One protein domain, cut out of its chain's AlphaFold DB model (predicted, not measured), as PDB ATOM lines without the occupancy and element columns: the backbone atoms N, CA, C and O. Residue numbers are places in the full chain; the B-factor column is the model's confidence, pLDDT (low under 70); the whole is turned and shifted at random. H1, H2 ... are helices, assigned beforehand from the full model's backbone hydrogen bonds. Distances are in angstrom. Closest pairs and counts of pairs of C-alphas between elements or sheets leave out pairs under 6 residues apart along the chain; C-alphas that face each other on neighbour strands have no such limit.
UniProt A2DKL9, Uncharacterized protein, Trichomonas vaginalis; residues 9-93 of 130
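AT A GLANCE: This is residues 9 to 93 of the 130 residues of an uncharacterized protein of Trichomonas vaginalis (UniProt A2DKL9). Three helices make a compact head with one arm: H3 and H4 lie side by side as a hairpin, H2 crosses H4, and H1 packs on H2 with residues 17 to 24 while its residues 9 to 16 stick out. The printed part has 85 residues, with helices H1 to H4 in order and no named strand: all helix. It is compact, radius of gyration of the C-alphas 13.0 A, spanning 41 by 27 by 24 A.

HOW THE PARTS SIT: H1, residues 9 to 29, and H2, residues 36 to 51, form a hairpin; their closest C-alphas, Cys 21 and Ile 49, are 6.4 A apart. H2 touches H4, residues 73 to 89, at a steep tilt of 59 degrees; the closest C-alphas, Tyr 43 and Leu 82, are 6.3 A apart. H3, residues 58 to 71, and H4 form a hairpin at a shallow tilt of 10 degrees; the closest C-alphas, Ile 62 and Ala 83, are 5.2 A apart. Every O i to N i+4 pair is within hydrogen-bond range in H1 and H2, 7 of 10 in H3, 11 of 13 in H4.

IN THESE COORDINATES: H1 begins at C-alpha 9 (260.173, 245.854, 361.222) and is 30.6 A long; H4, 25.2 A, ends at C-alpha 89 (266.594, 234.204, 331.279).

THE WHOLE: The printed part has no cut. Residue 9 has pLDDT under 70.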
ATOM      1  N   ASP A   9     259.378 246.828 361.982       69.38
ATOM      2  CA  ASP A   9     260.173 245.854 361.222       69.38
ATOM      3  C   ASP A   9     259.735 245.749 359.744       69.38
ATOM      4  O   ASP A   9     260.547 245.632 358.823       69.38
ATOM      5  N   LYS A  10     258.432 245.897 359.462       71.88
ATOM      6  CA  LYS A  10     257.910 245.893 358.083       71.88
ATOM      7  C   LYS A  10     258.250 247.189 357.349       71.88
ATOM      8  O   LYS A  10     258.620 247.146 356.173       71.88
ATOM      9  N   TYR A  11     258.116 248.328 358.031       71.00
ATOM     10  CA  TYR A  11     258.427 249.635 357.460       71.00
ATOM     11  C   TYR A  11     259.924 249.766 357.162       71.00
ATOM     12  O   TYR A  11     260.306 250.098 356.038       71.00
ATOM     13  N   SER A  12     260.776 249.402 358.122       76.19
ATOM     14  CA  SER A  12     262.231 249.415 357.947       76.19
ATOM     15  C   SER A  12     262.697 248.449 356.847       76.19
ATOM     16  O   SER A  12     263.543 248.814 356.025       76.19
ATOM     17  N   LYS A  13     262.096 247.256 356.736       77.31
ATOM     18  CA  LYS A  13     262.370 246.313 355.639       77.31
ATOM     19  C   LYS A  13     261.978 246.875 354.274       77.31
ATOM     20  O   LYS A  13     262.762 246.784 353.331       77.31
ATOM     21  N   PHE A  14     260.799 247.487 354.151       75.06
ATOM     22  CA  PHE A  14     260.381 248.133 352.903       75.06
ATOM     23  C   PHE A  14     261.327 249.274 352.511       75.06
ATOM     24  O   PHE A  14     261.737 249.358 351.349       75.06
ATOM     25  N   GLN A  15     261.721 250.103 353.483       80.50
ATOM     26  CA  GLN A  15     262.638 251.223 353.282       80.50
ATOM     27  C   GLN A  15     264.007 250.764 352.770       80.50
ATOM     28  O   GLN A  15     264.511 251.343 351.808       80.50
ATOM     29  N   ARG A  16     264.572 249.692 353.343       79.44
ATOM     30  CA  ARG A  16     265.831 249.098 352.865       79.44
ATOM     31  C   ARG A  16     265.733 248.672 351.405       79.44
ATOM     32  O   ARG A  16     266.498 249.163 350.587       79.44
ATOM     33  N   VAL A  17     264.720 247.879 351.044       77.06
ATOM     34  CA  VAL A  17     264.569 247.412 349.655       77.06
ATOM     35  C   VAL A  17     264.368 248.584 348.686       77.06
ATOM     36  O   VAL A  17     264.857 248.547 347.562       77.06
ATOM     37  N   CYS A  18     263.634 249.631 349.075       76.88
ATOM     38  CA  CYS A  18     263.507 250.841 348.252       76.88
ATOM     39  C   CYS A  18     264.848 251.569 348.081       76.88
ATOM     40  O   CYS A  18     265.177 251.977 346.968       76.88
ATOM     41  N   SER A  19     265.635 251.683 349.151       83.69
ATOM     42  CA  SER A  19     266.987 252.243 349.092       83.69
ATOM     43  C   SER A  19     267.896 251.427 348.171       83.69
ATOM     44  O   SER A  19     268.623 252.005 347.366       83.69
ATOM     45  N   ASP A  20     267.825 250.099 348.236       84.75
ATOM     46  CA  ASP A  20     268.632 249.204 347.403       84.75
ATOM     47  C   ASP A  20     268.274 249.334 345.918       84.75
ATOM     48  O   ASP A  20     269.167 249.409 345.074       84.75
ATOM     49  N   CYS A  21     266.979 249.449 345.592       82.19
ATOM     50  CA  CYS A  21     266.526 249.722 344.224       82.19
ATOM     51  C   CYS A  21     267.117 251.041 343.701       82.19
ATOM     52  O   CYS A  21     267.680 251.075 342.608       82.19
ATOM     53  N   ASN A  22     267.043 252.122 344.486       86.00
ATOM     54  CA  ASN A  22     267.609 253.413 344.088       86.00
ATOM     55  C   ASN A  22     269.127 253.334 343.887       86.00
ATOM     56  O   ASN A  22     269.640 253.822 342.881       86.00
ATOM     57  N   ASN A  23     269.843 252.685 344.806       88.50
ATOM     58  CA  ASN A  23     271.292 252.504 344.716       88.50
ATOM     59  C   ASN A  23     271.696 251.690 343.479       88.50
ATOM     60  O   ASN A  23     272.698 252.005 342.830       88.50
ATOM     61  N   LEU A  24     270.903 250.680 343.113       89.69
ATOM     62  CA  LEU A  24     271.102 249.910 341.890       89.69
ATOM     63  C   LEU A  24     270.962 250.796 340.646       89.69
ATOM     64  O   LEU A  24     271.865 250.803 339.814       89.69
ATOM     65  N   TYR A  25     269.889 251.585 340.530       87.38
ATOM     66  CA  TYR A  25     269.718 252.480 339.380       87.38
ATOM     67  C   TYR A  25     270.808 253.557 339.318       87.38
ATOM     68  O   TYR A  25     271.348 253.804 338.242       87.38
ATOM     69  N   ILE A  26     271.215 254.140 340.449       89.69
ATOM     70  CA  ILE A  26     272.364 255.062 340.497       89.69
ATOM     71  C   ILE A  26     273.618 254.378 339.936       89.69
ATOM     72  O   ILE A  26     274.319 254.962 339.109       89.69
ATOM     73  N   SER A  27     273.862 253.126 340.328       90.12
ATOM     74  CA  SER A  27     274.998 252.336 339.842       90.12
ATOM     75  C   SER A  27     274.903 252.049 338.341       90.12
ATOM     76  O   SER A  27     275.906 252.165 337.642       90.12
ATOM     77  N   LEU A  28     273.705 251.748 337.821       90.62
ATOM     78  CA  LEU A  28     273.467 251.562 336.385       90.62
ATOM     79  C   LEU A  28     273.767 252.837 335.591       90.62
ATOM     80  O   LEU A  28     274.465 252.777 334.587       90.62
ATOM     81  N   TYR A  29     273.333 254.009 336.060       86.75
ATOM     82  CA  TYR A  29     273.638 255.289 335.401       86.75
ATOM     83  C   TYR A  29     275.123 255.692 335.481       86.75
ATOM     84  O   TYR A  29     275.592 256.524 334.690       86.75
ATOM     85  N   GLN A  30     275.857 255.140 336.447       88.31
ATOM     86  CA  GLN A  30     277.290 255.355 336.653       88.31
ATOM     87  C   GLN A  30     278.161 254.237 336.067       88.31
ATOM     88  O   GLN A  30     279.383 254.287 336.230       88.31
ATOM     89  N   LEU A  31     277.561 253.266 335.373       89.06
ATOM     90  CA  LEU A  31     278.248 252.115 334.807       89.06
ATOM     91  C   LEU A  31     279.353 252.559 333.840       89.06
ATOM     92  O   LEU A  31     279.144 253.404 332.964       89.06
ATOM     93  N   LYS A  32     280.555 252.013 334.047       87.94
ATOM     94  CA  LYS A  32     281.775 252.345 333.292       87.94
ATOM     95  C   LYS A  32     282.565 251.115 332.850       87.94
ATOM     96  O   LYS A  32     283.770 251.203 332.635       87.94
ATOM     97  N   THR A  33     281.893 249.975 332.761       87.00
ATOM     98  CA  THR A  33     282.526 248.693 332.466       87.00
ATOM     99  C   THR A  33     281.893 248.039 331.254       87.00
ATOM    100  O   THR A  33     280.685 248.131 331.052       87.00
ATOM    101  N   GLU A  34     282.730 247.387 330.458       85.94
ATOM    102  CA  GLU A  34     282.353 246.492 329.355       85.94
ATOM    103  C   GLU A  34     282.840 245.062 329.643       85.94
ATOM    104  O   GLU A  34     282.826 244.202 328.772       85.94
ATOM    105  N   ASN A  35     283.329 244.806 330.863       90.81
ATOM    106  CA  ASN A  35     283.814 243.491 331.247       90.81
ATOM    107  C   ASN A  35     282.624 242.571 331.527       90.81
ATOM    108  O   ASN A  35     281.893 242.779 332.495       90.81
ATOM    109  N   GLU A  36     282.483 241.523 330.723       88.62
ATOM    110  CA  GLU A  36     281.409 240.532 330.813       88.62
ATOM    111  C   GLU A  36     281.211 239.981 332.235       88.62
ATOM    112  O   GLU A  36     280.082 239.867 332.709       88.62
ATOM    113  N   LYS A  37     282.296 239.715 332.980       89.75
ATOM    114  CA  LYS A  37     282.202 239.213 334.365       89.75
ATOM    115  C   LYS A  37     281.583 240.236 335.313       89.75
ATOM    116  O   LYS A  37     280.804 239.881 336.198       89.75
ATOM    117  N   GLU A  38     281.942 241.506 335.147       90.75
ATOM    118  CA  GLU A  38     281.382 242.589 335.955       90.75
ATOM    119  C   GLU A  38     279.923 242.844 335.577       90.75
ATOM    120  O   GLU A  38     279.088 243.026 336.461       90.75
ATOM    121  N   LEU A  39     279.596 242.779 334.284       92.81
ATOM    122  CA  LEU A  39     278.222 242.885 333.798       92.81
ATOM    123  C   LEU A  39     277.348 241.752 334.326       92.81
ATOM    124  O   LEU A  39     276.248 242.020 334.805       92.81
ATOM    125  N   HIS A  40     277.853 240.520 334.347       91.62
ATOM    126  CA  HIS A  40     277.147 239.395 334.948       91.62
ATOM    127  C   HIS A  40     276.905 239.610 336.453       91.62
ATOM    128  O   HIS A  40     275.805 239.384 336.946       91.62
ATOM    129  N   SER A  41     277.880 240.154 337.193       91.62
ATOM    130  CA  SER A  41     277.676 240.509 338.606       91.62
ATOM    131  C   SER A  41     276.595 241.584 338.801       91.62
ATOM    132  O   SER A  41     275.824 241.531 339.761       91.62
ATOM    133  N   ILE A  42     276.517 242.561 337.895       92.12
ATOM    134  CA  ILE A  42     275.468 243.589 337.910       92.12
ATOM    135  C   ILE A  42     274.107 242.968 337.581       92.12
ATOM    136  O   ILE A  42     273.126 243.274 338.257       92.12
ATOM    137  N   TYR A  43     274.054 242.066 336.605       93.06
ATOM    138  CA  TYR A  43     272.858 241.307 336.259       93.06
ATOM    139  C   TYR A  43     272.307 240.514 337.457       93.06
ATOM    140  O   TYR A  43     271.131 240.650 337.795       93.06
ATOM    141  N   GLU A  44     273.158 239.785 338.180       92.38
ATOM    142  CA  GLU A  44     272.744 239.041 339.379       92.38
ATOM    143  C   GLU A  44     272.183 239.964 340.477       92.38
ATOM    144  O   GLU A  44     271.195 239.637 341.145       92.38
ATOM    145  N   LYS A  45     272.743 241.175 340.630       90.69
ATOM    146  CA  LYS A  45     272.187 242.192 341.540       90.69
ATOM    147  C   LYS A  45     270.814 242.682 341.086       90.69
ATOM    148  O   LYS A  45     269.927 242.824 341.926       90.69
ATOM    149  N   ILE A  46     270.622 242.931 339.789       90.06
ATOM    150  CA  ILE A  46     269.321 243.319 339.215       90.06
ATOM    151  C   ILE A  46     268.276 242.247 339.516       90.06
ATOM    152  O   ILE A  46     267.199 242.562 340.023       90.06
ATOM    153  N   LYS A  47     268.615 240.984 339.254       90.06
ATOM    154  CA  LYS A  47     267.755 239.828 339.507       90.06
ATOM    155  C   LYS A  47     267.337 239.746 340.973       90.06
ATOM    156  O   LYS A  47     266.143 239.795 341.269       90.06
ATOM    157  N   THR A  48     268.311 239.773 341.879       89.25
ATOM    158  CA  THR A  48     268.071 239.674 343.326       89.25
ATOM    159  C   THR A  48     267.244 240.849 343.863       89.25
ATOM    160  O   THR A  48     266.302 240.670 344.635       89.25
ATOM    161  N   ILE A  49     267.580 242.085 343.471       85.56
ATOM    162  CA  ILE A  49     266.976 243.295 344.051       85.56
ATOM    163  C   ILE A  49     265.610 243.601 343.435       85.56
ATOM    164  O   ILE A  49     264.716 244.039 344.159       85.56
ATOM    165  N   LEU A  50     265.423 243.409 342.127       84.06
ATOM    166  CA  LEU A  50     264.215 243.856 341.419       84.06
ATOM    167  C   LEU A  50     263.240 242.719 341.100       84.06
ATOM    168  O   LEU A  50     262.028 242.921 341.226       84.06
ATOM    169  N   ILE A  51     263.749 241.547 340.709       81.31
ATOM    170  CA  ILE A  51     262.916 240.429 340.244       81.31
ATOM    171  C   ILE A  51     262.526 239.524 341.412       81.31
ATOM    172  O   ILE A  51     261.335 239.313 341.649       81.31
ATOM    173  N   ASP A  52     263.495 239.063 342.204       81.56
ATOM    174  CA  ASP A  52     263.233 238.166 343.341       81.56
ATOM    175  C   ASP A  52     262.442 238.868 344.453       81.56
ATOM    176  O   ASP A  52     261.630 238.252 345.148       81.56
ATOM    177  N   SER A  53     262.590 240.192 344.570       78.44
ATOM    178  CA  SER A  53     261.765 241.021 345.457       78.44
ATOM    179  C   SER A  53     260.324 241.227 344.958       78.44
ATOM    180  O   SER A  53     259.524 241.852 345.657       78.44
ATOM    181  N   LYS A  54     259.979 240.703 343.769       71.38
ATOM    182  CA  LYS A  54     258.681 240.827 343.078       71.38
ATOM    183  C   LYS A  54     258.214 242.272 342.871       71.38
ATOM    184  O   LYS A  54     257.015 242.521 342.754       71.38
ATOM    185  N   LYS A  55     259.141 243.235 342.837       72.00
ATOM    186  CA  LYS A  55     258.811 244.658 342.680       72.00
ATOM    187  C   LYS A  55     258.644 245.070 341.222       72.00
ATOM    188  O   LYS A  55     257.771 245.885 340.933       72.00
ATOM    189  N   TYR A  56     259.458 244.522 340.321       79.88
ATOM    190  CA  TYR A  56     259.469 244.919 338.916       79.88
ATOM    191  C   TYR A  56     259.370 243.708 337.997       79.88
ATOM    192  O   TYR A  56     259.962 242.660 338.249       79.88
ATOM    193  N   SER A  57     258.613 243.860 336.911       87.62
ATOM    194  CA  SER A  57     258.560 242.846 335.868       87.62
ATOM    195  C   SER A  57     259.825 242.909 335.000       87.62
ATOM    196  O   SER A  57     260.336 244.009 334.753       87.62
ATOM    197  N   PRO A  58     260.320 241.768 334.482       89.31
ATOM    198  CA  PRO A  58     261.474 241.741 333.582       89.31
ATOM    199  C   PRO A  58     261.328 242.689 332.382       89.31
ATOM    200  O   PRO A  58     262.291 243.340 331.981       89.31
ATOM    201  N   GLN A  59     260.105 242.847 331.859       90.69
ATOM    202  CA  GLN A  59     259.810 243.777 330.764       90.69
ATOM    203  C   GLN A  59     260.117 245.233 331.137       90.69
ATOM    204  O   GLN A  59     260.709 245.960 330.341       90.69
ATOM    205  N   ASN A  60     259.722 245.662 332.340       89.88
ATOM    206  CA  ASN A  60     259.932 247.038 332.790       89.88
ATOM    207  C   ASN A  60     261.421 247.316 333.014       89.88
ATOM    208  O   ASN A  60     261.909 248.367 332.615       89.88
ATOM    209  N   ILE A  61     262.158 246.346 333.563       91.06
ATOM    210  CA  ILE A  61     263.603 246.475 333.783       91.06
ATOM    211  C   ILE A  61     264.343 246.615 332.446       91.06
ATOM    212  O   ILE A  61     265.178 247.505 332.300       91.06
ATOM    213  N   ILE A  62     264.007 245.786 331.447       92.38
ATOM    214  CA  ILE A  62     264.575 245.912 330.094       92.38
ATOM    215  C   ILE A  62     264.263 247.296 329.514       92.38
ATOM    216  O   ILE A  62     265.153 247.948 328.969       92.38
ATOM    217  N   CYS A  63     263.019 247.767 329.656       91.94
ATOM    218  CA  CYS A  63     262.635 249.100 329.200       91.94
ATOM    219  C   CYS A  63     263.505 250.187 329.846       91.94
ATOM    220  O   CYS A  63     264.017 251.056 329.141       91.94
ATOM    221  N   ASP A  64     263.705 250.129 331.161       91.06
ATOM    222  CA  ASP A  64     264.487 251.123 331.891       91.06
ATOM    223  C   ASP A  64     265.962 251.113 331.487       91.06
ATOM    224  O   ASP A  64     266.532 252.173 331.240       91.06
ATOM    225  N   ILE A  65     266.574 249.932 331.353       92.38
ATOM    226  CA  ILE A  65     267.970 249.800 330.912       92.38
ATOM    227  C   ILE A  65     268.142 250.384 329.506       92.38
ATOM    228  O   ILE A  65     269.048 251.182 329.262       92.38
ATOM    229  N   LEU A  66     267.241 250.049 328.579       91.44
ATOM    230  CA  LEU A  66     267.293 250.563 327.211       91.44
ATOM    231  C   LEU A  66     266.979 252.066 327.133       91.44
ATOM    232  O   LEU A  66     267.452 252.737 326.213       91.44
ATOM    233  N   ASN A  67     266.239 252.621 328.096       90.88
ATOM    234  CA  ASN A  67     266.007 254.062 328.235       90.88
ATOM    235  C   ASN A  67     267.260 254.846 328.665       90.88
ATOM    236  O   ASN A  67     267.308 256.055 328.445       90.88
ATOM    237  N   ILE A  68     268.288 254.194 329.222       90.06
ATOM    238  CA  ILE A  68     269.553 254.849 329.606       90.06
ATOM    239  C   ILE A  68     270.420 255.152 328.378       90.06
ATOM    240  O   ILE A  68     271.120 256.170 328.344       90.06
ATOM    241  N   ILE A  69     270.356 254.291 327.357       89.50
ATOM    242  CA  ILE A  69     271.222 254.329 326.168       89.50
ATOM    243  C   ILE A  69     271.305 255.727 325.535       89.50
ATOM    244  O   ILE A  69     272.430 256.201 325.402       89.50
ATOM    245  N   PRO A  70     270.195 256.440 325.234       85.06
ATOM    246  CA  PRO A  70     270.247 257.762 324.596       85.06
ATOM    247  C   PRO A  70     271.045 258.826 325.368       85.06
ATOM    248  O   PRO A  70     271.448 259.831 324.784       85.06
ATOM    249  N   TYR A  71     271.255 258.629 326.673       84.06
ATOM    250  CA  TYR A  71     271.933 259.576 327.559       84.06
ATOM    251  C   TYR A  71     273.369 259.155 327.910       84.06
ATOM    252  O   TYR A  71     274.165 259.984 328.356       84.06
ATOM    253  N   LYS A  72     273.718 257.872 327.748       81.69
ATOM    254  CA  LYS A  72     274.998 257.284 328.186       81.69
ATOM    255  C   LYS A  72     275.648 256.454 327.075       81.69
ATOM    256  O   LYS A  72     275.971 255.282 327.249       81.69
ATOM    257  N   ASN A  73     275.940 257.121 325.959       75.69
ATOM    258  CA  ASN A  73     276.412 256.492 324.720       75.69
ATOM    259  C   ASN A  73     277.779 255.781 324.798       75.69
ATOM    260  O   ASN A  73     278.134 255.048 323.881       75.69
ATOM    261  N   ARG A  74     278.583 255.998 325.849       85.69
ATOM    262  CA  ARG A  74     279.927 255.399 325.932       85.69
ATOM    263  C   ARG A  74     279.898 253.888 326.175       85.69
ATOM    264  O   ARG A  74     280.795 253.212 325.702       85.69
ATOM    265  N   TYR A  75     278.890 253.384 326.884       87.75
ATOM    266  CA  TYR A  75     278.819 251.984 327.330       87.75
ATOM    267  C   TYR A  75     277.565 251.286 326.797       87.75
ATOM    268  O   TYR A  75     276.929 250.505 327.496       87.75
ATOM    269  N   ILE A  76     277.167 251.605 325.560       89.38
ATOM    270  CA  ILE A  76     275.932 251.083 324.948       89.38
ATOM    271  C   ILE A  76     275.923 249.554 324.945       89.38
ATOM    272  O   ILE A  76     274.921 248.966 325.342       89.38
ATOM    273  N   LYS A  77     277.044 248.926 324.570       90.12
ATOM    274  CA  LYS A  77     277.183 247.463 324.522       90.12
ATOM    275  C   LYS A  77     276.834 246.814 325.857       90.12
ATOM    276  O   LYS A  77     276.045 245.879 325.887       90.12
ATOM    277  N   SER A  78     277.318 247.385 326.954       92.69
ATOM    278  CA  SER A  78     277.034 246.914 328.306       92.69
ATOM    279  C   SER A  78     275.543 246.926 328.639       92.69
ATOM    280  O   SER A  78     275.023 245.974 329.212       92.69
ATOM    281  N   TYR A  79     274.828 247.993 328.272       92.62
ATOM    282  CA  TYR A  79     273.382 248.074 328.502       92.62
ATOM    283  C   TYR A  79     272.602 247.102 327.607       92.62
ATOM    284  O   TYR A  79     271.612 246.524 328.057       92.62
ATOM    285  N   LEU A  80     273.046 246.900 326.362       92.81
ATOM    286  CA  LEU A  80     272.455 245.920 325.449       92.81
ATOM    287  C   LEU A  80     272.661 244.485 325.957       92.81
ATOM    288  O   LEU A  80     271.706 243.712 325.961       92.81
ATOM    289  N   GLU A  81     273.852 244.152 326.459       93.94
ATOM    290  CA  GLU A  81     274.141 242.846 327.066       93.94
ATOM    291  C   GLU A  81     273.310 242.604 328.327       93.94
ATOM    292  O   GLU A  81     272.710 241.543 328.468       93.94
ATOM    293  N   LEU A  82     273.192 243.598 329.213       94.00
ATOM    294  CA  LEU A  82     272.331 243.489 330.397       94.00
ATOM    295  C   LEU A  82     270.866 243.233 330.014       94.00
ATOM    296  O   LEU A  82     270.215 242.371 330.603       94.00
ATOM    297  N   ALA A  83     270.348 243.953 329.014       92.75
ATOM    298  CA  ALA A  83     269.000 243.726 328.499       92.75
ATOM    299  C   ALA A  83     268.851 242.323 327.888       92.75
ATOM    300  O   ALA A  83     267.810 241.688 328.064       92.75
ATOM    301  N   LYS A  84     269.896 241.823 327.219       93.44
ATOM    302  CA  LYS A  84     269.924 240.477 326.651       93.44
ATOM    303  C   LYS A  84     269.888 239.399 327.729       93.44
ATOM    304  O   LYS A  84     269.044 238.520 327.628       93.44
ATOM    305  N   PHE A  85     270.708 239.498 328.777       93.00
ATOM    306  CA  PHE A  85     270.689 238.524 329.876       93.00
ATOM    307  C   PHE A  85     269.290 238.380 330.485       93.00
ATOM    308  O   PHE A  85     268.807 237.268 330.672       93.00
ATOM    309  N   ILE A  86     268.593 239.497 330.715       92.19
ATOM    310  CA  ILE A  86     267.220 239.471 331.241       92.19
ATOM    311  C   ILE A  86     266.244 238.890 330.207       92.19
ATOM    312  O   ILE A  86     265.342 238.132 330.562       92.19
ATOM    313  N   SER A  87     266.400 239.255 328.932       91.12
ATOM    314  CA  SER A  87     265.551 238.754 327.850       91.12
ATOM    315  C   SER A  87     265.662 237.238 327.691       91.12
ATOM    316  O   SER A  87     264.634 236.585 327.517       91.12
ATOM    317  N   ASP A  88     266.876 236.696 327.771       91.00
ATOM    318  CA  ASP A  88     267.165 235.272 327.603       91.00
ATOM    319  C   ASP A  88     266.679 234.463 328.819       91.00
ATOM    320  O   ASP A  88     265.946 233.487 328.647       91.00
ATOM    321  N   ASP A  89     266.983 234.909 330.045       91.38
ATOM    322  CA  ASP A  89     266.594 234.204 331.279       91.38
ATOM    323  C   ASP A  89     265.075 234.182 331.502       91.38
ATOM    324  O   ASP A  89     264.522 233.184 331.966       91.38
ATOM    325  N   TYR A  90     264.385 235.281 331.183       89.06
ATOM    326  CA  TYR A  90     262.944 235.429 331.430       89.06
ATOM    327  C   TYR A  90     262.089 235.299 330.166       89.06
ATOM    328  O   TYR A  90     260.877 235.515 330.232       89.06
ATOM    329  N   GLN A  91     262.699 234.951 329.028       88.19
ATOM    330  CA  GLN A  91     262.040 234.764 327.728       88.19
ATOM    331  C   GLN A  91     261.109 235.931 327.358       88.19
ATOM    332  O   GLN A  91     259.944 235.761 326.978       88.19
ATOM    333  N   VAL A  92     261.614 237.156 327.515       87.50
ATOM    334  CA  VAL A  92     260.828 238.365 327.269       87.50
ATOM    335  C   VAL A  92     260.721 238.631 325.769       87.50
ATOM    336  O   VAL A  92     261.648 239.115 325.132       87.50
ATOM    337  N   ASN A  93     259.536 238.379 325.212       80.38
ATOM    338  CA  ASN A  93     259.289 238.523 323.772       80.38
ATOM    339  C   ASN A  93     258.772 239.907 323.348       80.38
ATOM    340  O   ASN A  93     258.745 240.216 322.158       80.38
TER     341      ASN A  93